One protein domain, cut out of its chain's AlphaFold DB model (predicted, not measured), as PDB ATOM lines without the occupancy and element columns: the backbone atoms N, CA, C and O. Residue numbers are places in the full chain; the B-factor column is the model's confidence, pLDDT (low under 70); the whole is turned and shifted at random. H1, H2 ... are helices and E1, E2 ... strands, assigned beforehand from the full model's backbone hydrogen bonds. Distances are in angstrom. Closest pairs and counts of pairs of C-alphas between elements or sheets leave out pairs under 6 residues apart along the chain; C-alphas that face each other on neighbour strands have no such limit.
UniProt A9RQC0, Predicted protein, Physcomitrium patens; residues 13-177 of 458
ATOM      1  N   PHE A  13     -37.813  29.881 -15.398       82.44
ATOM      2  CA  PHE A  13     -36.376  29.683 -15.544       82.44
ATOM      3  C   PHE A  13     -35.850  30.129 -16.917       82.44
ATOM      4  O   PHE A  13     -34.907  30.918 -17.002       82.44
ATOM      5  N   LYS A  14     -36.471  29.653 -18.005       84.38
ATOM      6  CA  LYS A  14     -36.032  29.977 -19.364       84.38
ATOM      7  C   LYS A  14     -36.208  31.464 -19.661       84.38
ATOM      8  O   LYS A  14     -35.312  32.066 -20.235       84.38
ATOM      9  N   GLN A  15     -37.319  32.057 -19.225       91.75
ATOM     10  CA  GLN A  15     -37.558  33.494 -19.386       91.75
ATOM     11  C   GLN A  15     -36.484  34.325 -18.673       91.75
ATOM     12  O   GLN A  15     -35.934  35.253 -19.256       91.75
ATOM     13  N   VAL A  16     -36.128  33.952 -17.443       89.75
ATOM     14  CA  VAL A  16     -35.072  34.608 -16.663       89.75
ATOM     15  C   VAL A  16     -33.700  34.448 -17.317       89.75
ATOM     16  O   VAL A  16     -32.927  35.405 -17.354       89.75
ATOM     17  N   LYS A  17     -33.382  33.256 -17.838       85.31
ATOM     18  CA  LYS A  17     -32.134  33.013 -18.574       85.31
ATOM     19  C   LYS A  17     -32.053  33.903 -19.816       85.31
ATOM     20  O   LYS A  17     -31.085  34.643 -19.958       85.31
ATOM     21  N   ASP A  18     -33.093  33.882 -20.646       89.25
ATOM     22  CA  ASP A  18     -33.176  34.692 -21.864       89.25
ATOM     23  C   ASP A  18     -33.075  36.196 -21.527       89.25
ATOM     24  O   ASP A  18     -32.369  36.939 -22.203       89.25
ATOM     25  N   ALA A  19     -33.726  36.651 -20.449       91.94
ATOM     26  CA  ALA A  19     -33.684  38.041 -19.991       91.94
ATOM     27  C   ALA A  19     -32.302  38.474 -19.474       91.94
ATOM     28  O   ALA A  19     -31.877  39.602 -19.721       91.94
ATOM     29  N   ARG A  20     -31.585  37.582 -18.779       87.69
ATOM     30  CA  ARG A  20     -30.207  37.823 -18.323       87.69
ATOM     31  C   ARG A  20     -29.244  37.973 -19.498       87.69
ATOM     32  O   ARG A  20     -28.331  38.788 -19.427       87.69
ATOM     33  N   ASP A  21     -29.423  37.168 -20.537       86.06
ATOM     34  CA  ASP A  21     -28.493  37.118 -21.670       86.06
ATOM     35  C   ASP A  21     -28.830  38.161 -22.745       86.06
ATOM     36  O   ASP A  21     -27.975  38.522 -23.549       86.06
ATOM     37  N   ALA A  22     -30.060  38.679 -22.745       88.75
ATOM     38  CA  ALA A  22     -30.473  39.761 -23.623       88.75
ATOM     39  C   ALA A  22     -29.915  41.114 -23.162       88.75
ATOM     40  O   ALA A  22     -29.948  41.435 -21.971       88.75
ATOM     41  N   ASP A  23     -29.511  41.946 -24.118       88.56
ATOM     42  CA  ASP A  23     -29.192  43.362 -23.911       88.56
ATOM     43  C   ASP A  23     -30.468  44.218 -24.006       88.56
ATOM     44  O   ASP A  23     -30.707  44.940 -24.969       88.56
ATOM     45  N   LYS A  24     -31.385  43.999 -23.055       91.75
ATOM     46  CA  LYS A  24     -32.719  44.620 -22.998       91.75
ATOM     47  C   LYS A  24     -33.067  45.034 -21.574       91.75
ATOM     48  O   LYS A  24     -32.568  44.452 -20.604       91.75
ATOM     49  N   ASN A  25     -33.978  45.991 -21.436       91.25
ATOM     50  CA  ASN A  25     -34.554  46.340 -20.140       91.25
ATOM     51  C   ASN A  25     -35.417  45.184 -19.625       91.25
ATOM     52  O   ASN A  25     -36.144  44.562 -20.395       91.25
ATOM     53  N   ILE A  26     -35.373  44.883 -18.330       93.19
ATOM     54  CA  ILE A  26     -36.123  43.745 -17.783       93.19
ATOM     55  C   ILE A  26     -37.401  44.233 -17.107       93.19
ATOM     56  O   ILE A  26     -37.351  45.104 -16.237       93.19
ATOM     57  N   VAL A  27     -38.531  43.622 -17.463       93.25
ATOM     58  CA  VAL A  27     -39.814  43.832 -16.784       93.25
ATOM     59  C   VAL A  27     -40.248  42.532 -16.120       93.25
ATOM     60  O   VAL A  27     -40.459  41.523 -16.792       93.25
ATOM     61  N   LEU A  28     -40.390  42.562 -14.798       92.94
ATOM     62  CA  LEU A  28     -40.935  41.460 -14.013       92.94
ATOM     63  C   LEU A  28     -42.440  41.662 -13.852       92.94
ATOM     64  O   LEU A  28     -42.853  42.657 -13.260       92.94
ATOM     65  N   VAL A  29     -43.248  40.727 -14.347       92.31
ATOM     66  CA  VAL A  29     -44.705  40.754 -14.171       92.31
ATOM     67  C   VAL A  29     -45.075  39.820 -13.023       92.31
ATOM     68  O   VAL A  29     -44.990  38.599 -13.162       92.31
ATOM     69  N   ILE A  30     -45.464  40.407 -11.891       88.75
ATOM     70  CA  ILE A  30     -45.799  39.735 -10.628       88.75
ATOM     71  C   ILE A  30     -47.300  39.874 -10.386       88.75
ATOM     72  O   ILE A  30     -47.895  40.868 -10.779       88.75
ATOM     73  N   GLY A  31     -47.939  38.892  -9.760       81.38
ATOM     74  CA  GLY A  31     -49.348  39.004  -9.397       81.38
ATOM     75  C   GLY A  31     -49.968  37.676  -8.991       81.38
ATOM     76  O   GLY A  31     -49.387  36.601  -9.206       81.38
ATOM     77  N   HIS A  32     -51.162  37.770  -8.417       71.88
ATOM     78  CA  HIS A  32     -52.013  36.623  -8.128       71.88
ATOM     79  C   HIS A  32     -52.861  36.266  -9.357       71.88
ATOM     80  O   HIS A  32     -53.104  37.102 -10.227       71.88
ATOM     81  N   GLY A  33     -53.245  34.993  -9.451       72.12
ATOM     82  CA  GLY A  33     -54.159  34.517 -10.487       72.12
ATOM     83  C   GLY A  33     -53.606  34.544 -11.917       72.12
ATOM     84  O   GLY A  33     -52.393  34.612 -12.166       72.12
ATOM     85  N   ASP A  34     -54.538  34.446 -12.863       81.00
ATOM     86  CA  ASP A  34     -54.256  34.339 -14.295       81.00
ATOM     87  C   ASP A  34     -54.078  35.703 -14.971       81.00
ATOM     88  O   ASP A  34     -53.434  35.786 -16.021       81.00
ATOM     89  N   TYR A  35     -54.552  36.788 -14.349       85.12
ATOM     90  CA  TYR A  35     -54.448  38.136 -14.912       85.12
ATOM     91  C   TYR A  35     -52.992  38.590 -15.101       85.12
ATOM     92  O   TYR A  35     -52.652  39.200 -16.114       85.12
ATOM     93  N   ARG A  36     -52.087  38.189 -14.201       89.25
ATOM     94  CA  ARG A  36     -50.633  38.341 -14.384       89.25
ATOM     95  C   ARG A  36     -50.154  37.746 -15.713       89.25
ATOM     96  O   ARG A  36     -49.436  38.412 -16.459       89.25
ATOM     97  N   SER A  37     -50.565  36.511 -16.017       88.88
ATOM     98  CA  SER A  37     -50.223  35.833 -17.276       88.88
ATOM     99  C   SER A  37     -50.795  36.599 -18.470       88.88
ATOM    100  O   SER A  37     -50.121  36.756 -19.485       88.88
ATOM    101  N   THR A  38     -52.023  37.112 -18.348       89.50
ATOM    102  CA  THR A  38     -52.667  37.941 -19.374       89.50
ATOM    103  C   THR A  38     -51.847  39.192 -19.668       89.50
ATOM    104  O   THR A  38     -51.497  39.420 -20.825       89.50
ATOM    105  N   VAL A  39     -51.455  39.961 -18.647       89.81
ATOM    106  CA  VAL A  39     -50.613  41.160 -18.812       89.81
ATOM    107  C   VAL A  39     -49.271  40.803 -19.457       89.81
ATOM    108  O   VAL A  39     -48.885  41.426 -20.446       89.81
ATOM    109  N   ALA A  40     -48.586  39.765 -18.969       91.81
ATOM    110  CA  ALA A  40     -47.306  39.337 -19.533       91.81
ATOM    111  C   ALA A  40     -47.424  38.921 -21.014       91.81
ATOM    112  O   ALA A  40     -46.575  39.286 -21.835       91.81
ATOM    113  N   ASN A  41     -48.492  38.205 -21.375       91.00
ATOM    114  CA  ASN A  41     -48.769  37.783 -22.750       91.00
ATOM    115  C   ASN A  41     -49.123  38.961 -23.662       91.00
ATOM    116  O   ASN A  41     -48.627  39.029 -24.787       91.00
ATOM    117  N   LEU A  42     -49.941  39.904 -23.192       91.25
ATOM    118  CA  LEU A  42     -50.266  41.133 -23.920       91.25
ATOM    119  C   LEU A  42     -49.002  41.965 -24.186       91.25
ATOM    120  O   LEU A  42     -48.759  42.361 -25.325       91.25
ATOM    121  N   MET A  43     -48.144  42.159 -23.181       91.25
ATOM    122  CA  MET A  43     -46.865  42.862 -23.360       91.25
ATOM    123  C   MET A  43     -45.953  42.140 -24.355       91.25
ATOM    124  O   MET A  43     -45.399  42.766 -25.253       91.25
ATOM    125  N   SER A  44     -45.842  40.815 -24.245       90.81
ATOM    126  CA  SER A  44     -44.971  40.009 -25.112       90.81
ATOM    127  C   SER A  44     -45.464  39.915 -26.559       90.81
ATOM    128  O   SER A  44     -44.663  39.700 -27.464       90.81
ATOM    129  N   SER A  45     -46.773  40.055 -26.785       88.81
ATOM    130  CA  SER A  45     -47.381  40.019 -28.122       88.81
ATOM    131  C   SER A  45     -47.476  41.392 -28.785       88.81
ATOM    132  O   SER A  45     -47.765  41.471 -29.978       88.81
ATOM    133  N   THR A  46     -47.212  42.473 -28.045       87.50
ATOM    134  CA  THR A  46     -47.281  43.830 -28.586       87.50
ATOM    135  C   THR A  46     -46.036  44.117 -29.440       87.50
ATOM    136  O   THR A  46     -44.913  43.977 -28.946       87.50
ATOM    137  N   PRO A  47     -46.198  44.521 -30.717       85.88
ATOM    138  CA  PRO A  47     -45.073  44.814 -31.606       85.88
ATOM    139  C   PRO A  47     -44.110  45.859 -31.023       85.88
ATOM    140  O   PRO A  47     -44.543  46.816 -30.382       85.88
ATOM    141  N   GLY A  48     -42.804  45.671 -31.231       85.31
ATOM    142  CA  GLY A  48     -41.744  46.569 -30.747       85.31
ATOM    143  C   GLY A  48     -41.407  46.445 -29.253       85.31
ATOM    144  O   GLY A  48     -40.297  46.773 -28.844       85.31
ATOM    145  N   VAL A  49     -42.301  45.898 -28.421       87.44
ATOM    146  CA  VAL A  49     -42.055  45.767 -26.972       87.44
ATOM    147  C   VAL A  49     -40.913  44.809 -26.688       87.44
ATOM    148  O   VAL A  49     -40.000  45.137 -25.938       87.44
ATOM    149  N   THR A  50     -40.937  43.633 -27.312       89.06
ATOM    150  CA  THR A  50     -39.920  42.601 -27.089       89.06
ATOM    151  C   THR A  50     -38.566  42.950 -27.698       89.06
ATOM    152  O   THR A  50     -37.597  42.244 -27.434       89.06
ATOM    153  N   GLU A  51     -38.460  44.025 -28.484       89.44
ATOM    154  CA  GLU A  51     -37.185  44.564 -28.970       89.44
ATOM    155  C   GLU A  51     -36.470  45.357 -27.873       89.44
ATOM    156  O   GLU A  51     -35.259  45.217 -27.721       89.44
ATOM    157  N   MET A  52     -37.222  46.103 -27.058       89.44
ATOM    158  CA  MET A  52     -36.691  46.942 -25.976       89.44
ATOM    159  C   MET A  52     -36.683  46.241 -24.614       89.44
ATOM    160  O   MET A  52     -35.821  46.510 -23.773       89.44
ATOM    161  N   TYR A  53     -37.645  45.344 -24.391       93.12
ATOM    162  CA  TYR A  53     -37.919  44.741 -23.095       93.12
ATOM    163  C   TYR A  53     -37.855  43.214 -23.124       93.12
ATOM    164  O   TYR A  53     -38.438  42.548 -23.980       93.12
ATOM    165  N   SER A  54     -37.208  42.646 -22.111       95.00
ATOM    166  CA  SER A  54     -37.346  41.246 -21.727       95.00
ATOM    167  C   SER A  54     -38.442  41.126 -20.674       95.00
ATOM    168  O   SER A  54     -38.240  41.474 -19.508       95.00
ATOM    169  N   ILE A  55     -39.610  40.643 -21.097       94.75
ATOM    170  CA  ILE A  55     -40.761  40.414 -20.219       94.75
ATOM    171  C   ILE A  55     -40.603  39.054 -19.536       94.75
ATOM    172  O   ILE A  55     -40.443  38.034 -20.208       94.75
ATOM    173  N   VAL A  56     -40.646  39.046 -18.207       94.31
ATOM    174  CA  VAL A  56     -40.593  37.831 -17.390       94.31
ATOM    175  C   VAL A  56     -41.918  37.693 -16.650       94.31
ATOM    176  O   VAL A  56     -42.172  38.406 -15.678       94.31
ATOM    177  N   ASP A  57     -42.746  36.748 -17.089       93.56
ATOM    178  CA  ASP A  57     -43.851  36.239 -16.283       93.56
ATOM    179  C   ASP A  57     -43.246  35.449 -15.116       93.56
ATOM    180  O   ASP A  57     -42.696  34.357 -15.300       93.56
ATOM    181  N   THR A  58     -43.328  35.994 -13.901       89.56
ATOM    182  CA  THR A  58     -42.742  35.348 -12.720       89.56
ATOM    183  C   THR A  58     -43.527  34.119 -12.265       89.56
ATOM    184  O   THR A  58     -43.083  33.409 -11.362       89.56
ATOM    185  N   GLY A  59     -44.678  33.852 -12.883       85.75
ATOM    186  CA  GLY A  59     -45.703  32.896 -12.491       85.75
ATOM    187  C   GLY A  59     -46.408  33.276 -11.174       85.75
ATOM    188  O   GLY A  59     -46.156  34.357 -10.638       85.75
ATOM    189  N   PRO A  60     -47.312  32.419 -10.650       81.81
ATOM    190  CA  PRO A  60     -48.213  32.808  -9.568       81.81
ATOM    191  C   PRO A  60     -47.447  33.170  -8.308       81.81
ATOM    192  O   PRO A  60     -46.586  32.406  -7.854       81.81
ATOM    193  N   PHE A  61     -47.768  34.344  -7.774       80.19
ATOM    194  CA  PHE A  61     -47.375  34.760  -6.443       80.19
ATOM    195  C   PHE A  61     -48.390  34.180  -5.451       80.19
ATOM    196  O   PHE A  61     -49.593  34.326  -5.641       80.19
ATOM    197  N   SER A  62     -47.924  33.428  -4.454       69.62
ATOM    198  CA  SER A  62     -48.789  32.632  -3.564       69.62
ATOM    199  C   SER A  62     -48.482  32.840  -2.082       69.62
ATOM    200  O   SER A  62     -48.842  32.002  -1.259       69.62
ATOM    201  N   VAL A  63     -47.777  33.917  -1.735       68.00
ATOM    202  CA  VAL A  63     -47.460  34.231  -0.339       68.00
ATOM    203  C   VAL A  63     -48.689  34.870   0.304       68.00
ATOM    204  O   VAL A  63     -49.136  35.927  -0.136       68.00
ATOM    205  N   LEU A  64     -49.251  34.208   1.316       61.00
ATOM    206  CA  LEU A  64     -50.364  34.724   2.113       61.00
ATOM    207  C   LEU A  64     -49.796  35.544   3.276       61.00
ATOM    208  O   LEU A  64     -48.938  35.068   4.015       61.00
ATOM    209  N   GLY A  65     -50.242  36.790   3.422       53.34
ATOM    210  CA  GLY A  65     -49.835  37.646   4.531       53.34
ATOM    211  C   GLY A  65     -50.780  37.490   5.716       53.34
ATOM    212  O   GLY A  65     -51.892  37.991   5.672       53.34
ATOM    213  N   GLU A  66     -50.347  36.868   6.806       45.97
ATOM    214  CA  GLU A  66     -50.901  37.164   8.129       45.97
ATOM    215  C   GLU A  66     -49.719  37.444   9.063       45.97
ATOM    216  O   GLU A  66     -48.851  36.597   9.243       45.97
ATOM    217  N   ASN A  67     -49.666  38.656   9.626       46.16
ATOM    218  CA  ASN A  67     -48.625  39.144  10.540       46.16
ATOM    219  C   ASN A  67     -47.197  39.209   9.957       46.16
ATOM    220  O   ASN A  67     -46.408  38.265  10.002       46.16
ATOM    221  N   ILE A  68     -46.807  40.405   9.508       48.69
ATOM    222  CA  ILE A  68     -45.464  40.729   8.998       48.69
ATOM    223  C   ILE A  68     -44.489  40.923  10.170       48.69
ATOM    224  O   ILE A  68     -43.982  42.008  10.444       48.69
ATOM    225  N   LYS A  69     -44.235  39.845  10.909       41.72
ATOM    226  CA  LYS A  69     -43.055  39.696  11.764       41.72
ATOM    227  C   LYS A  69     -42.410  38.356  11.419       41.72
ATOM    228  O   LYS A  69     -42.891  37.305  11.825       41.72
ATOM    229  N   GLY A  70     -41.346  38.396  10.619       46.09
ATOM    230  CA  GLY A  70     -40.488  37.246  10.300       46.09
ATOM    231  C   GLY A  70     -41.026  36.261   9.252       46.09
ATOM    232  O   GLY A  70     -40.290  35.925   8.333       46.09
ATOM    233  N   GLY A  71     -42.295  35.840   9.325       50.09
ATOM    234  CA  GLY A  71     -42.827  34.747   8.485       50.09
ATOM    235  C   GLY A  71     -43.030  35.082   7.000       50.09
ATOM    236  O   GLY A  71     -42.649  34.310   6.125       50.09
ATOM    237  N   SER A  72     -43.572  36.263   6.684       63.81
ATOM    238  CA  SER A  72     -43.846  36.642   5.285       63.81
ATOM    239  C   SER A  72     -42.562  36.821   4.458       63.81
ATOM    240  O   SER A  72     -42.500  36.412   3.302       63.81
ATOM    241  N   LEU A  73     -41.487  37.357   5.052       68.69
ATOM    242  CA  LEU A  73     -40.236  37.624   4.337       68.69
ATOM    243  C   LEU A  73     -39.544  36.337   3.862       68.69
ATOM    244  O   LEU A  73     -39.046  36.295   2.734       68.69
ATOM    245  N   SER A  74     -39.527  35.282   4.681       68.94
ATOM    246  CA  SER A  74     -38.957  33.988   4.288       68.94
ATOM    247  C   SER A  74     -39.709  33.360   3.115       68.94
ATOM    248  O   SER A  74     -39.074  32.836   2.197       68.94
ATOM    249  N   ASP A  75     -41.038  33.470   3.094       74.69
ATOM    250  CA  ASP A  75     -41.873  32.911   2.027       74.69
ATOM    251  C   ASP A  75     -41.706  33.665   0.708       74.69
ATOM    252  O   ASP A  75     -41.569  33.052  -0.354       74.69
ATOM    253  N   VAL A  76     -41.625  34.995   0.765       76.12
ATOM    254  CA  VAL A  76     -41.326  35.823  -0.410       76.12
ATOM    255  C   VAL A  76     -39.955  35.486  -0.982       76.12
ATOM    256  O   VAL A  76     -39.805  35.305  -2.193       76.12
ATOM    257  N   ARG A  77     -38.938  35.376  -0.128       76.00
ATOM    258  CA  ARG A  77     -37.595  35.013  -0.577       76.00
ATOM    259  C   ARG A  77     -37.581  33.608  -1.177       76.00
ATOM    260  O   ARG A  77     -36.993  33.412  -2.236       76.00
ATOM    261  N   LYS A  78     -38.287  32.649  -0.566       76.44
ATOM    262  CA  LYS A  78     -38.445  31.291  -1.107       76.44
ATOM    263  C   LYS A  78     -39.092  31.335  -2.490       76.44
ATOM    264  O   LYS A  78     -38.627  30.654  -3.404       76.44
ATOM    265  N   TRP A  79     -40.111  32.173  -2.672       81.94
ATOM    266  CA  TRP A  79     -40.726  32.396  -3.975       81.94
ATOM    267  C   TRP A  79     -39.716  32.955  -4.992       81.94
ATOM    268  O   TRP A  79     -39.540  32.344  -6.047       81.94
ATOM    269  N   ILE A  80     -38.968  34.017  -4.666       81.56
ATOM    270  CA  ILE A  80     -37.912  34.591  -5.531       81.56
ATOM    271  C   ILE A  80     -36.886  33.523  -5.937       81.56
ATOM    272  O   ILE A  80     -36.555  33.394  -7.123       81.56
ATOM    273  N   SER A  81     -36.405  32.739  -4.968       78.12
ATOM    274  CA  SER A  81     -35.435  31.663  -5.175       78.12
ATOM    275  C   SER A  81     -35.979  30.584  -6.108       78.12
ATOM    276  O   SER A  81     -35.298  30.231  -7.073       78.12
ATOM    277  N   SER A  82     -37.213  30.115  -5.877       78.50
ATOM    278  CA  SER A  82     -37.890  29.088  -6.692       78.50
ATOM    279  C   SER A  82     -38.112  29.508  -8.148       78.50
ATOM    280  O   SER A  82     -38.254  28.671  -9.034       78.50
ATOM    281  N   ARG A  83     -38.137  30.818  -8.411       85.00
ATOM    282  CA  ARG A  83     -38.303  31.402  -9.750       85.00
ATOM    283  C   ARG A  83     -36.986  31.840 -10.379       85.00
ATOM    284  O   ARG A  83     -36.988  32.385 -11.478       85.00
ATOM    285  N   HIS A  84     -35.863  31.580  -9.710       82.19
ATOM    286  CA  HIS A  84     -34.512  31.900 -10.170       82.19
ATOM    287  C   HIS A  84     -34.267  33.387 -10.455       82.19
ATOM    288  O   HIS A  84     -33.285  33.725 -11.118       82.19
ATOM    289  N   LEU A  85     -35.102  34.295  -9.934       84.81
ATOM    290  CA  LEU A  85     -35.042  35.723 -10.276       84.81
ATOM    291  C   LEU A  85     -33.704  36.365  -9.864       84.81
ATOM    292  O   LEU A  85     -33.264  37.330 -10.486       84.81
ATOM    293  N   ARG A  86     -32.989  35.766  -8.901       78.88
ATOM    294  CA  ARG A  86     -31.613  36.136  -8.517       78.88
ATOM    295  C   ARG A  86     -30.610  36.124  -9.672       78.88
ATOM    296  O   ARG A  86     -29.621  36.844  -9.621       78.88
ATOM    297  N   ARG A  87     -30.845  35.344 -10.737       81.19
ATOM    298  CA  ARG A  87     -29.960  35.319 -11.919       81.19
ATOM    299  C   ARG A  87     -29.912  36.662 -12.642       81.19
ATOM    300  O   ARG A  87     -28.986  36.895 -13.409       81.19
ATOM    301  N   LEU A  88     -30.887  37.529 -12.384       84.25
ATOM    302  CA  LEU A  88     -30.932  38.899 -12.877       84.25
ATOM    303  C   LEU A  88     -30.100  39.851 -12.001       84.25
ATOM    304  O   LEU A  88     -30.196  41.064 -12.153       84.25
ATOM    305  N   TYR A  89     -29.320  39.346 -11.043       81.94
ATOM    306  CA  TYR A  89     -28.417  40.142 -10.212       81.94
ATOM    307  C   TYR A  89     -27.579  41.127 -11.046       81.94
ATOM    308  O   TYR A  89     -27.117  40.793 -12.136       81.94
ATOM    309  N   GLY A  90     -27.415  42.349 -10.535       77.38
ATOM    310  CA  GLY A  90     -26.672  43.424 -11.204       77.38
ATOM    311  C   GLY A  90     -27.372  44.068 -12.406       77.38
ATOM    312  O   GLY A  90     -26.886  45.071 -12.907       77.38
ATOM    313  N   ARG A  91     -28.511  43.535 -12.864       85.06
ATOM    314  CA  ARG A  91     -29.339  44.176 -13.895       85.06
ATOM    315  C   ARG A  91     -30.364  45.115 -13.277       85.06
ATOM    316  O   ARG A  91     -30.864  44.842 -12.185       85.06
ATOM    317  N   ASP A  92     -30.739  46.139 -14.021       86.31
ATOM    318  CA  ASP A  92     -31.871  46.999 -13.702       86.31
ATOM    319  C   ASP A  92     -33.177  46.327 -14.116       86.31
ATOM    320  O   ASP A  92     -33.290  45.768 -15.213       86.31
ATOM    321  N   LYS A  93     -34.162  46.341 -13.215       87.69
ATOM    322  CA  LYS A  93     -35.487  45.772 -13.472       87.69
ATOM    323  C   LYS A  93     -36.572  46.767 -13.126       87.69
ATOM    324  O   LYS A  93     -36.442  47.561 -12.197       87.69
ATOM    325  N   LYS A  94     -37.679  46.652 -13.841       88.81
ATOM    326  CA  LYS A  94     -38.938  47.328 -13.547       88.81
ATOM    327  C   LYS A  94     -39.983  46.278 -13.194       88.81
ATOM    328  O   LYS A  94     -39.934  45.164 -13.718       88.81
ATOM    329  N   VAL A  95     -40.901  46.601 -12.293       88.19
ATOM    330  CA  VAL A  95     -41.930  45.656 -11.841       88.19
ATOM    331  C   VAL A  95     -43.284  46.111 -12.341       88.19
ATOM    332  O   VAL A  95     -43.641  47.275 -12.191       88.19
ATOM    333  N   VAL A  96     -44.053  45.179 -12.889       89.50
ATOM    334  CA  VAL A  96     -45.488  45.325 -13.104       89.50
ATOM    335  C   VAL A  96     -46.185  44.373 -12.143       89.50
ATOM    336  O   VAL A  96     -46.039  43.159 -12.265       89.50
ATOM    337  N   TRP A  97     -46.919  44.910 -11.176       87.81
ATOM    338  CA  TRP A  97     -47.759  44.134 -10.277       87.81
ATOM    339  C   TRP A  97     -49.194  44.109 -10.801       87.81
ATOM    340  O   TRP A  97     -49.867  45.137 -10.835       87.81
ATOM    341  N   ALA A  98     -49.655  42.944 -11.230       86.75
ATOM    342  CA  ALA A  98     -50.979  42.727 -11.785       86.75
ATOM    343  C   ALA A  98     -51.966  42.287 -10.692       86.75
ATOM    344  O   ALA A  98     -51.732  41.286 -10.012       86.75
ATOM    345  N   PHE A  99     -53.079  43.013 -10.564       79.88
ATOM    346  CA  PHE A  99     -54.222  42.646  -9.725       79.88
ATOM    347  C   PHE A  99     -55.426  42.307 -10.598       79.88
ATOM    348  O   PHE A  99     -55.837  43.114 -11.439       79.88
ATOM    349  N   ASP A 100     -56.007  41.135 -10.360       78.19
ATOM    350  CA  ASP A 100     -57.324  40.794 -10.889       78.19
ATOM    351  C   ASP A 100     -58.439  41.539 -10.129       78.19
ATOM    352  O   ASP A 100     -58.239  42.094  -9.037       78.19
ATOM    353  N   SER A 101     -59.628  41.589 -10.733       74.38
ATOM    354  CA  SER A 101     -60.774  42.294 -10.154       74.38
ATOM    355  C   SER A 101     -61.214  41.695  -8.820       74.38
ATOM    356  O   SER A 101     -61.662  42.432  -7.944       74.38
ATOM    357  N   ASP A 102     -61.071  40.384  -8.641       71.88
ATOM    358  CA  ASP A 102     -61.518  39.674  -7.440       71.88
ATOM    359  C   ASP A 102     -60.632  40.002  -6.236       71.88
ATOM    360  O   ASP A 102     -61.133  40.312  -5.155       71.88
ATOM    361  N   THR A 103     -59.318  40.032  -6.439       69.31
ATOM    362  CA  THR A 103     -58.311  40.451  -5.460       69.31
ATOM    363  C   THR A 103     -58.462  41.928  -5.125       69.31
ATOM    364  O   THR A 103     -58.357  42.318  -3.965       69.31
ATOM    365  N   ALA A 104     -58.724  42.766  -6.129       67.00
ATOM    366  CA  ALA A 104     -58.847  44.203  -5.925       67.00
ATOM    367  C   ALA A 104     -60.172  44.603  -5.245       67.00
ATOM    368  O   ALA A 104     -60.205  45.592  -4.517       67.00
ATOM    369  N   ASN A 105     -61.263  43.863  -5.475       65.38
ATOM    370  CA  ASN A 105     -62.590  44.180  -4.937       65.38
ATOM    371  C   ASN A 105     -62.911  43.456  -3.615       65.38
ATOM    372  O   ASN A 105     -63.896  43.817  -2.960       65.38
ATOM    373  N   ASN A 106     -62.120  42.460  -3.194       61.12
ATOM    374  CA  ASN A 106     -62.331  41.781  -1.916       61.12
ATOM    375  C   ASN A 106     -61.992  42.707  -0.737       61.12
ATOM    376  O   ASN A 106     -60.840  42.867  -0.341       61.12
ATOM    377  N   LYS A 107     -63.040  43.298  -0.151       51.72
ATOM    378  CA  LYS A 107     -62.979  44.218   0.997       51.72
ATOM    379  C   LYS A 107     -62.682  43.541   2.336       51.72
ATOM    380  O   LYS A 107     -62.720  44.216   3.365       51.72
ATOM    381  N   SER A 108     -62.432  42.229   2.372       51.00
ATOM    382  CA  SER A 108     -61.853  41.651   3.582       51.00
ATOM    383  C   SER A 108     -60.508  42.336   3.814       51.00
ATOM    384  O   SER A 108     -59.706  42.497   2.894       51.00
ATOM    385  N   SER A 109     -60.253  42.764   5.047       44.75
ATOM    386  CA  SER A 109     -59.057  43.518   5.443       44.75
ATOM    387  C   SER A 109     -57.741  42.727   5.302       44.75
ATOM    388  O   SER A 109     -56.725  43.139   5.856       44.75
ATOM    389  N   SER A 110     -57.766  41.587   4.603       52.56
ATOM    390  CA  SER A 110     -56.717  40.577   4.505       52.56
ATOM    391  C   SER A 110     -56.254  40.246   3.072       52.56
ATOM    392  O   SER A 110     -55.405  39.370   2.922       52.56
ATOM    393  N   SER A 111     -56.749  40.891   2.002       66.19
ATOM    394  CA  SER A 111     -56.270  40.587   0.630       66.19
ATOM    395  C   SER A 111     -55.490  41.730  -0.029       66.19
ATOM    396  O   SER A 111     -54.286  41.589  -0.237       66.19
ATOM    397  N   LEU A 112     -56.124  42.877  -0.300       67.94
ATOM    398  CA  LEU A 112     -55.466  44.006  -0.965       67.94
ATOM    399  C   LEU A 112     -54.411  44.670  -0.068       67.94
ATOM    400  O   LEU A 112     -53.261  44.772  -0.477       67.94
ATOM    401  N   SER A 113     -54.772  45.055   1.162       67.94
ATOM    402  CA  SER A 113     -53.855  45.631   2.166       67.94
ATOM    403  C   SER A 113     -52.609  44.767   2.362       67.94
ATOM    404  O   SER A 113     -51.492  45.260   2.247       67.94
ATOM    405  N   ASN A 114     -52.805  43.459   2.536       72.25
ATOM    406  CA  ASN A 114     -51.722  42.493   2.692       72.25
ATOM    407  C   ASN A 114     -50.813  42.426   1.460       72.25
ATOM    408  O   ASN A 114     -49.599  42.309   1.603       72.25
ATOM    409  N   GLN A 115     -51.363  42.523   0.247       73.25
ATOM    410  CA  GLN A 115     -50.542  42.586  -0.962       73.25
ATOM    411  C   GLN A 115     -49.755  43.889  -1.059       73.25
ATOM    412  O   GLN A 115     -48.579  43.839  -1.404       73.25
ATOM    413  N   LEU A 116     -50.347  45.036  -0.711       73.88
ATOM    414  CA  LEU A 116     -49.604  46.299  -0.664       73.88
ATOM    415  C   LEU A 116     -48.472  46.229   0.369       73.88
ATOM    416  O   LEU A 116     -47.346  46.613   0.056       73.88
ATOM    417  N   ASP A 117     -48.727  45.650   1.543       73.12
ATOM    418  CA  ASP A 117     -47.706  45.446   2.569       73.12
ATOM    419  C   ASP A 117     -46.588  44.488   2.119       73.12
ATOM    420  O   ASP A 117     -45.411  44.723   2.412       73.12
ATOM    421  N   ILE A 118     -46.917  43.426   1.375       75.25
ATOM    422  CA  ILE A 118     -45.920  42.526   0.779       75.25
ATOM    423  C   ILE A 118     -45.084  43.267  -0.267       75.25
ATOM    424  O   ILE A 118     -43.858  43.143  -0.258       75.25
ATOM    425  N   ILE A 119     -45.710  44.063  -1.138       76.56
ATOM    426  CA  ILE A 119     -45.003  44.887  -2.126       76.56
ATOM    427  C   ILE A 119     -44.035  45.842  -1.415       76.56
ATOM    428  O   ILE A 119     -42.868  45.927  -1.797       76.56
ATOM    429  N   TRP A 120     -44.475  46.512  -0.347       73.69
ATOM    430  CA  TRP A 120     -43.613  47.384   0.459       73.69
ATOM    431  C   TRP A 120     -42.475  46.606   1.125       73.69
ATOM    432  O   TRP A 120     -41.320  47.015   1.063       73.69
ATOM    433  N   THR A 121     -42.757  45.434   1.687       71.38
ATOM    434  CA  THR A 121     -41.730  44.566   2.287       71.38
ATOM    435  C   THR A 121     -40.702  44.096   1.250       71.38
ATOM    436  O   THR A 121     -39.515  43.955   1.551       71.38
ATOM    437  N   MET A 122     -41.139  43.856   0.011       74.12
ATOM    438  CA  MET A 122     -40.275  43.430  -1.086       74.12
ATOM    439  C   MET A 122     -39.375  44.549  -1.592       74.12
ATOM    440  O   MET A 122     -38.179  44.321  -1.768       74.12
ATOM    441  N   PHE A 123     -39.940  45.722  -1.870       72.75
ATOM    442  CA  PHE A 123     -39.276  46.767  -2.654       72.75
ATOM    443  C   PHE A 123     -38.919  48.025  -1.851       72.75
ATOM    444  O   PHE A 123     -38.304  48.935  -2.402       72.75
ATOM    445  N   GLY A 124     -39.245  48.069  -0.558       64.19
ATOM    446  CA  GLY A 124     -38.861  49.143   0.355       64.19
ATOM    447  C   GLY A 124     -39.931  50.222   0.538       64.19
ATOM    448  O   GLY A 124     -41.131  49.950   0.562       64.19
ATOM    449  N   GLU A 125     -39.481  51.464   0.745       57.34
ATOM    450  CA  GLU A 125     -40.330  52.575   1.187       57.34
ATOM    451  C   GLU A 125     -41.524  52.857   0.263       57.34
ATOM    452  O   GLU A 125     -41.431  52.771  -0.962       57.34
ATOM    453  N   LYS A 126     -42.627  53.343   0.856       53.78
ATOM    454  CA  LYS A 126     -43.907  53.688   0.196       53.78
ATOM    455  C   LYS A 126     -43.806  54.653  -1.000       53.78
ATOM    456  O   LYS A 126     -44.797  54.901  -1.676       53.78
ATOM    457  N   ARG A 127     -42.635  55.240  -1.259       51.62
ATOM    458  CA  ARG A 127     -42.383  56.199  -2.346       51.62
ATOM    459  C   ARG A 127     -41.601  55.616  -3.523       51.62
ATOM    460  O   ARG A 127     -41.366  56.340  -4.494       51.62
ATOM    461  N   HIS A 128     -41.204  54.345  -3.473       58.94
ATOM    462  CA  HIS A 128     -40.499  53.722  -4.588       58.94
ATOM    463  C   HIS A 128     -41.417  53.606  -5.811       58.94
ATOM    464  O   HIS A 128     -42.341  52.798  -5.851       58.94
ATOM    465  N   ARG A 129     -41.120  54.377  -6.865       66.88
ATOM    466  CA  ARG A 129     -41.791  54.289  -8.177       66.88
ATOM    467  C   ARG A 129     -41.341  53.077  -8.996       66.88
ATOM    468  O   ARG A 129     -41.363  53.137 -10.215       66.88
ATOM    469  N   SER A 130     -40.863  52.014  -8.359       69.75
ATOM    470  CA  SER A 130     -40.305  50.847  -9.057       69.75
ATOM    471  C   SER A 130     -41.354  49.811  -9.449       69.75
ATOM    472  O   SER A 130     -41.054  48.882 -10.202       69.75
ATOM    473  N   VAL A 131     -42.584  49.999  -8.964       74.81
ATOM    474  CA  VAL A 131     -43.722  49.117  -9.195       74.81
ATOM    475  C   VAL A 131     -44.812  49.875  -9.947       74.81
ATOM    476  O   VAL A 131     -45.316  50.897  -9.487       74.81
ATOM    477  N   VAL A 132     -45.171  49.351 -11.112       80.38
ATOM    478  CA  VAL A 132     -46.333  49.742 -11.910       80.38
ATOM    479  C   VAL A 132     -47.478  48.825 -11.522       80.38
ATOM    480  O   VAL A 132     -47.311  47.609 -11.560       80.38
ATOM    481  N   VAL A 133     -48.643  49.367 -11.191       80.31
ATOM    482  CA  VAL A 133     -49.807  48.533 -10.869       80.31
ATOM    483  C   VAL A 133     -50.705  48.377 -12.096       80.31
ATOM    484  O   VAL A 133     -51.207  49.372 -12.618       80.31
ATOM    485  N   ALA A 134     -50.906  47.138 -12.548       80.12
ATOM    486  CA  ALA A 134     -51.829  46.781 -13.622       80.12
ATOM    487  C   ALA A 134     -53.145  46.240 -13.041       80.12
ATOM    488  O   ALA A 134     -53.109  45.318 -12.228       80.12
ATOM    489  N   LEU A 135     -54.294  46.793 -13.440       80.38
ATOM    490  CA  LEU A 135     -55.610  46.430 -12.890       80.38
ATOM    491  C   LEU A 135     -56.563  45.872 -13.950       80.38
ATOM    492  O   LEU A 135     -56.736  46.469 -15.018       80.38
ATOM    493  N   GLU A 136     -57.269  44.801 -13.594       78.38
ATOM    494  CA  GLU A 136     -58.426  44.304 -14.337       78.38
ATOM    495  C   GLU A 136     -59.702  45.020 -13.873       78.38
ATOM    496  O   GLU A 136     -60.170  44.785 -12.761       78.38
ATOM    497  N   ASN A 137     -60.249  45.920 -14.705       71.88
ATOM    498  CA  ASN A 137     -61.569  46.562 -14.547       71.88
ATOM    499  C   ASN A 137     -61.984  46.855 -13.081       71.88
ATOM    500  O   ASN A 137     -63.074  46.484 -12.641       71.88
ATOM    501  N   SER A 138     -61.102  47.496 -12.301       68.75
ATOM    502  CA  SER A 138     -61.245  47.582 -10.841       68.75
ATOM    503  C   SER A 138     -61.730  48.945 -10.347       68.75
ATOM    504  O   SER A 138     -61.210  49.999 -10.719       68.75
ATOM    505  N   THR A 139     -62.675  48.920  -9.404       68.75
ATOM    506  CA  THR A 139     -63.130  50.122  -8.682       68.75
ATOM    507  C   THR A 139     -62.150  50.577  -7.589       68.75
ATOM    508  O   THR A 139     -62.204  51.733  -7.163       68.75
ATOM    509  N   ALA A 140     -61.192  49.724  -7.195       67.75
ATOM    510  CA  ALA A 140     -60.185  49.991  -6.159       67.75
ATOM    511  C   ALA A 140     -59.055  50.940  -6.611       67.75
ATOM    512  O   ALA A 140     -58.163  51.287  -5.834       67.75
ATOM    513  N   ARG A 141     -59.103  51.427  -7.859       72.75
ATOM    514  CA  ARG A 141     -58.093  52.309  -8.465       72.75
ATOM    515  C   ARG A 141     -57.735  53.523  -7.603       72.75
ATOM    516  O   ARG A 141     -56.570  53.901  -7.553       72.75
ATOM    517  N   LYS A 142     -58.713  54.139  -6.925       71.31
ATOM    518  CA  LYS A 142     -58.481  55.326  -6.075       71.31
ATOM    519  C   LYS A 142     -57.656  55.011  -4.824       71.31
ATOM    520  O   LYS A 142     -56.824  55.824  -4.438       71.31
ATOM    521  N   GLU A 143     -57.885  53.853  -4.214       67.69
ATOM    522  CA  GLU A 143     -57.185  53.421  -3.003       67.69
ATOM    523  C   GLU A 143     -55.728  53.072  -3.319       67.69
ATOM    524  O   GLU A 143     -54.812  53.614  -2.709       67.69
ATOM    525  N   ILE A 144     -55.507  52.311  -4.392       70.75
ATOM    526  CA  ILE A 144     -54.163  51.973  -4.881       70.75
ATOM    527  C   ILE A 144     -53.410  53.236  -5.344       70.75
ATOM    528  O   ILE A 144     -52.217  53.381  -5.085       70.75
ATOM    529  N   ALA A 145     -54.095  54.194  -5.988       71.75
ATOM    530  CA  ALA A 145     -53.487  55.454  -6.441       71.75
ATOM    531  C   ALA A 145     -52.949  56.309  -5.293       71.75
ATOM    532  O   ALA A 145     -51.911  56.959  -5.458       71.75
ATOM    533  N   ARG A 146     -53.648  56.305  -4.151       69.50
ATOM    534  CA  ARG A 146     -53.210  56.985  -2.927       69.50
ATOM    535  C   ARG A 146     -51.905  56.385  -2.403       69.50
ATOM    536  O   ARG A 146     -51.042  57.131  -1.952       69.50
ATOM    537  N   ASP A 147     -51.761  55.069  -2.514       65.12
ATOM    538  CA  ASP A 147     -50.726  54.304  -1.822       65.12
ATOM    539  C   ASP A 147     -49.461  54.055  -2.675       65.12
ATOM    540  O   ASP A 147     -48.380  53.892  -2.115       65.12
ATOM    541  N   PHE A 148     -49.561  54.093  -4.015       63.12
ATOM    542  CA  PHE A 148     -48.448  53.827  -4.955       63.12
ATOM    543  C   PHE A 148     -48.012  55.023  -5.816       63.12
ATOM    544  O   PHE A 148     -47.161  54.875  -6.690       63.12
ATOM    545  N   HIS A 149     -48.579  56.213  -5.590       57.59
ATOM    546  CA  HIS A 149     -48.296  57.439  -6.348       57.59
ATOM    547  C   HIS A 149     -48.288  57.250  -7.889       57.59
ATOM    548  O   HIS A 149     -47.264  57.015  -8.526       57.59
ATOM    549  N   SER A 150     -49.437  57.492  -8.526       55.91
ATOM    550  CA  SER A 150     -49.649  57.737  -9.976       55.91
ATOM    551  C   SER A 150     -49.287  56.651 -11.009       55.91
ATOM    552  O   SER A 150     -49.777  56.744 -12.134       55.91
ATOM    553  N   THR A 151     -48.506  55.620 -10.685       68.38
ATOM    554  CA  THR A 151     -48.042  54.631 -11.684       68.38
ATOM    555  C   THR A 151     -49.006  53.445 -11.797       68.38
ATOM    556  O   THR A 151     -48.683  52.314 -11.441       68.38
ATOM    557  N   ILE A 152     -50.230  53.723 -12.255       72.62
ATOM    558  CA  ILE A 152     -51.306  52.732 -12.398       72.62
ATOM    559  C   ILE A 152     -51.795  52.719 -13.838       72.62
ATOM    560  O   ILE A 152     -52.099  53.773 -14.401       72.62
ATOM    561  N   ALA A 153     -51.928  51.525 -14.403       77.31
ATOM    562  CA  ALA A 153     -52.481  51.307 -15.728       77.31
ATOM    563  C   ALA A 153     -53.560  50.216 -15.679       77.31
ATOM    564  O   ALA A 153     -53.442  49.226 -14.967       77.31
ATOM    565  N   GLU A 154     -54.630  50.390 -16.440       78.81
ATOM    566  CA  GLU A 154     -55.564  49.296 -16.724       78.81
ATOM    567  C   GLU A 154     -55.027  48.525 -17.929       78.81
ATOM    568  O   GLU A 154     -54.476  49.143 -18.839       78.81
ATOM    569  N   CYS A 155     -55.128  47.195 -17.928       79.44
ATOM    570  CA  CYS A 155     -54.578  46.384 -19.018       79.44
ATOM    571  C   CYS A 155     -55.390  45.111 -19.267       79.44
ATOM    572  O   CYS A 155     -54.965  44.007 -18.929       79.44
ATOM    573  N   THR A 156     -56.575  45.236 -19.848       74.38
ATOM    574  CA  THR A 156     -57.399  44.095 -20.278       74.38
ATOM    575  C   THR A 156     -57.271  43.815 -21.775       74.38
ATOM    576  O   THR A 156     -57.620  42.729 -22.234       74.38
ATOM    577  N   GLN A 157     -56.737  44.766 -22.547       77.56
ATOM    578  CA  GLN A 157     -56.625  44.692 -24.006       77.56
ATOM    579  C   GLN A 157     -55.257  45.176 -24.509       77.56
ATOM    580  O   GLN A 157     -54.562  45.944 -23.846       77.56
ATOM    581  N   VAL A 158     -54.880  44.761 -25.726       71.88
ATOM    582  CA  VAL A 158     -53.581  45.093 -26.350       71.88
ATOM    583  C   VAL A 158     -53.367  46.606 -26.489       71.88
ATOM    584  O   VAL A 158     -52.274  47.104 -26.241       71.88
ATOM    585  N   ASN A 159     -54.406  47.370 -26.836       76.75
ATOM    586  CA  ASN A 159     -54.322  48.831 -26.973       76.75
ATOM    587  C   ASN A 159     -53.980  49.549 -25.652       76.75
ATOM    588  O   ASN A 159     -53.457  50.661 -25.679       76.75
ATOM    589  N   GLN A 160     -54.230  48.914 -24.506       82.75
ATOM    590  CA  GLN A 160     -53.904  49.452 -23.188       82.75
ATOM    591  C   GLN A 160     -52.470  49.129 -22.745       82.75
ATOM    592  O   GLN A 160     -51.954  49.770 -21.830       82.75
ATOM    593  N   VAL A 161     -51.771  48.216 -23.431       83.19
ATOM    594  CA  VAL A 161     -50.362  47.892 -23.144       83.19
ATOM    595  C   VAL A 161     -49.479  49.133 -23.245       83.19
ATOM    596  O   VAL A 161     -48.573  49.304 -22.437       83.19
ATOM    597  N   GLN A 162     -49.773  50.052 -24.167       83.44
ATOM    598  CA  GLN A 162     -49.020  51.303 -24.301       83.44
ATOM    599  C   GLN A 162     -49.114  52.193 -23.052       83.44
ATOM    600  O   GLN A 162     -48.154  52.879 -22.710       83.44
ATOM    601  N   LEU A 163     -50.233  52.144 -22.320       84.06
ATOM    602  CA  LEU A 163     -50.370  52.847 -21.041       84.06
ATOM    603  C   LEU A 163     -49.502  52.196 -19.960       84.06
ATOM    604  O   LEU A 163     -48.853  52.908 -19.193       84.06
ATOM    605  N   VAL A 164     -49.449  50.859 -19.929       85.88
ATOM    606  CA  VAL A 164     -48.554  50.111 -19.032       85.88
ATOM    607  C   VAL A 164     -47.099  50.438 -19.351       85.88
ATOM    608  O   VAL A 164     -46.340  50.725 -18.436       85.88
ATOM    609  N   LEU A 165     -46.708  50.464 -20.625       85.44
ATOM    610  CA  LEU A 165     -45.337  50.777 -21.039       85.44
ATOM    611  C   LEU A 165     -44.948  52.212 -20.704       85.44
ATOM    612  O   LEU A 165     -43.904  52.419 -20.104       85.44
ATOM    613  N   ALA A 166     -45.809  53.194 -20.975       85.06
ATOM    614  CA  ALA A 166     -45.547  54.577 -20.582       85.06
ATOM    615  C   ALA A 166     -45.391  54.726 -19.055       85.06
ATOM    616  O   ALA A 166     -44.627  55.569 -18.580       85.06
ATOM    617  N   ALA A 167     -46.117  53.916 -18.277       84.81
ATOM    618  CA  ALA A 167     -45.971  53.850 -16.829       84.81
ATOM    619  C   ALA A 167     -44.662  53.152 -16.416       84.81
ATOM    620  O   ALA A 167     -43.952  53.670 -15.558       84.81
ATOM    621  N   VAL A 168     -44.300  52.040 -17.067       86.88
ATOM    622  CA  VAL A 168     -43.008  51.350 -16.912       86.88
ATOM    623  C   VAL A 168     -41.865  52.311 -17.224       86.88
ATOM    624  O   VAL A 168     -40.944  52.430 -16.429       86.88
ATOM    625  N   ASP A 169     -41.912  53.071 -18.310       85.81
ATOM    626  CA  ASP A 169     -40.855  54.007 -18.703       85.81
ATOM    627  C   ASP A 169     -40.609  55.085 -17.647       85.81
ATOM    628  O   ASP A 169     -39.456  55.382 -17.335       85.81
ATOM    629  N   LYS A 170     -41.684  55.584 -17.027       83.25
ATOM    630  CA  LYS A 170     -41.639  56.550 -15.917       83.25
ATOM    631  C   LYS A 170     -41.252  55.930 -14.574       83.25
ATOM    632  O   LYS A 170     -40.851  56.665 -13.670       83.25
ATOM    633  N   ALA A 171     -41.420  54.618 -14.423       80.25
ATOM    634  CA  ALA A 171     -41.058  53.892 -13.219       80.25
ATOM    635  C   ALA A 171     -39.532  53.822 -13.076       80.25
ATOM    636  O   ALA A 171     -38.805  53.544 -14.037       80.25
ATOM    637  N   ASN A 172     -39.047  54.040 -11.853       79.12
ATOM    638  CA  ASN A 172     -37.631  53.881 -11.542       79.12
ATOM    639  C   ASN A 172     -37.265  52.402 -11.646       79.12
ATOM    640  O   ASN A 172     -37.970  51.547 -11.111       79.12
ATOM    641  N   ALA A 173     -36.136  52.085 -12.268       80.62
ATOM    642  CA  ALA A 173     -35.603  50.743 -12.124       80.62
ATOM    643  C   ALA A 173     -35.152  50.510 -10.676       80.62
ATOM    644  O   ALA A 173     -34.784  51.449  -9.967       80.62
ATOM    645  N   PHE A 174     -35.193  49.258 -10.240       76.19
ATOM    646  CA  PHE A 174     -34.483  48.828  -9.047       76.19
ATOM    647  C   PHE A 174     -33.409  47.822  -9.445       76.19
ATOM    648  O   PHE A 174     -33.597  46.976 -10.330       76.19
ATOM    649  N   THR A 175     -32.285  47.902  -8.754       73.00
ATOM    650  CA  THR A 175     -31.197  46.943  -8.863       73.00
ATOM    651  C   THR A 175     -31.170  46.142  -7.567       73.00
ATOM    652  O   THR A 175     -31.490  46.642  -6.491       73.00
ATOM    653  N   MET A 176     -30.796  44.866  -7.650       67.75
ATOM    654  CA  MET A 176     -30.483  44.116  -6.432       67.75
ATOM    655  C   MET A 176     -29.147  44.660  -5.924       67.75
ATOM    656  O   MET A 176     -28.105  44.309  -6.480       67.75
ATOM    657  N   HIS A 177     -29.196  45.576  -4.957       54.94
ATOM    658  CA  HIS A 177     -28.006  46.174  -4.361       54.94
ATOM    659  C   HIS A 177     -27.376  45.232  -3.331       54.94
ATOM    660  O   HIS A 177     -28.055  44.462  -2.648       54.94
TER     661      HIS A 177
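Overview. This is residues 13 to 177 of the 458 residues of the protein "Predicted protein" of Physcomitrium patens (UniProt A9RQC0). A strongly twisted sheet of five parallel strands, in the order E2, E1, E3, E4, E5, forms the core, with helices over both faces: H2 and H9 on one, H1, H7 and H8 on the other, making three layers. H4 lies off the sheet and meets H7, and a long unnamed stretch, residues 58 to 70, leads to it from E2. The 165 printed residues hold nine named helices and five named strands, in the order H1 E1 H2 H3 E2 H4 H5 E3 H6 H7 E4 H8 E5 H9, a mixed class of helices and strands. The whole is compact and rounded, with a radius of gyration of the C-alphas of 14.8 A and spans of 41 by 34 by 27 A.

Arrangement. In the sheet, E3 (residues 92 to 99) is the parallel neighbour of E1 (residues 25 to 31), with N 94 and O 26 within hydrogen-bond range at 2.9 A. E1 also pairs with the edge strand E2 (residues 53 to 57), where N 29 and O 56 are 2.9 A apart. On its other side E3 pairs with E4 (residues 131 to 135), N 97 and O 132 at 2.8 A, and E4 with the edge strand E5 (residues 152 to 154), N 153 and O 133 at 2.9 A. H2 (residues 35 to 45) is on the sheet at a height of 7.3 A, over E3 and slantwise to it at 34 degrees on the local plane; the closest C-alphas, of Arg 36 and Ala 98, are 5.1 A apart. On the opposite face, H7 (residues 112 to 123) lies over E3 at a height of 10.1 A and runs along it, at 6 degrees on the local plane. On the same face as H7, H8 (residues 141 to 148) lies over E4 and E5 at a height of 10.0 A. H1 (residues 13 to 21) lies over E2 at a height of 8.6 A, its closest C-alphas being those of Ala 19 and Ser 54, 5.2 A apart. H9 (residues 158 to 170) has a height of 4.3 A, only just above the sheet's level; its closest C-alphas to E5 are those of Val 164 and Ala 153, 5.3 A apart. H9 and H2 touch only at their ends, about perpendicular at 88 degrees, with Val 158 and Leu 42 closest at 5.7 A between C-alphas. H4 (residues 71 to 82), not on the sheet, touches H7 with residues 72 to 76 alone, the C-alphas of Leu 73 and Thr 121 closest at 7.4 A, at a steep tilt of 65 degrees, the same way. H5 (residues 85 to 88), not on the sheet, touches H1, the C-alphas of Leu 88 and Arg 20 closest at 5.6 A. H3 (residues 49 to 52) only just grazes the sheet, with 5 pairs of C-alphas within 10 A, and H6 (residues 101 to 105) only grazes it. Three strand-helix-strand units, two parallel neighbour strands with helices between them along the chain, have right-handed crossovers: E1, H2 H3, E2; E3, H6 H7, E4; and E4, H8, E5. E2, H4 H5, E3 is a split unit, with E1 between its strands, and is right-handed too. Every O i to N i+4 pair is within hydrogen-bond range in H1, H2, H6, H7 and H8; H4 has 7 of 8 and H9 7 of 9, while H3 and H5 are too short for such a pair.

Along the chain. H1 begins at C-alpha 13, at (-36.376, 29.683, -15.544). E3, the longest strand, measures 23.1 A from C-alpha 92, at (-31.871, 46.999, -13.702), to C-alpha 99; E1 measures 19.7 A. H9, the longest helix by residues, measures 19.6 A and ends at C-alpha 170, at (-41.639, 56.550, -15.917). H4 measures 16.9 A, H7 16.5 A and H2 15.1 A.

Size, cuts and confidence. The two C-alphas farthest apart, those of Pro 47 and Lys 69, are 43.7 A apart. The printed part has no cut. The link from E2 to H4, 13 residues, is long; those from H6 to H7 and from H7 to E4 are short. Residues 92 to 93 of E3 pair antiparallel with residues 174 to 175. The mean pLDDT of the printed part is 77.0; 43 residues are under 70, among them residues 62 to 74, 103 to 113 and 124 to 130.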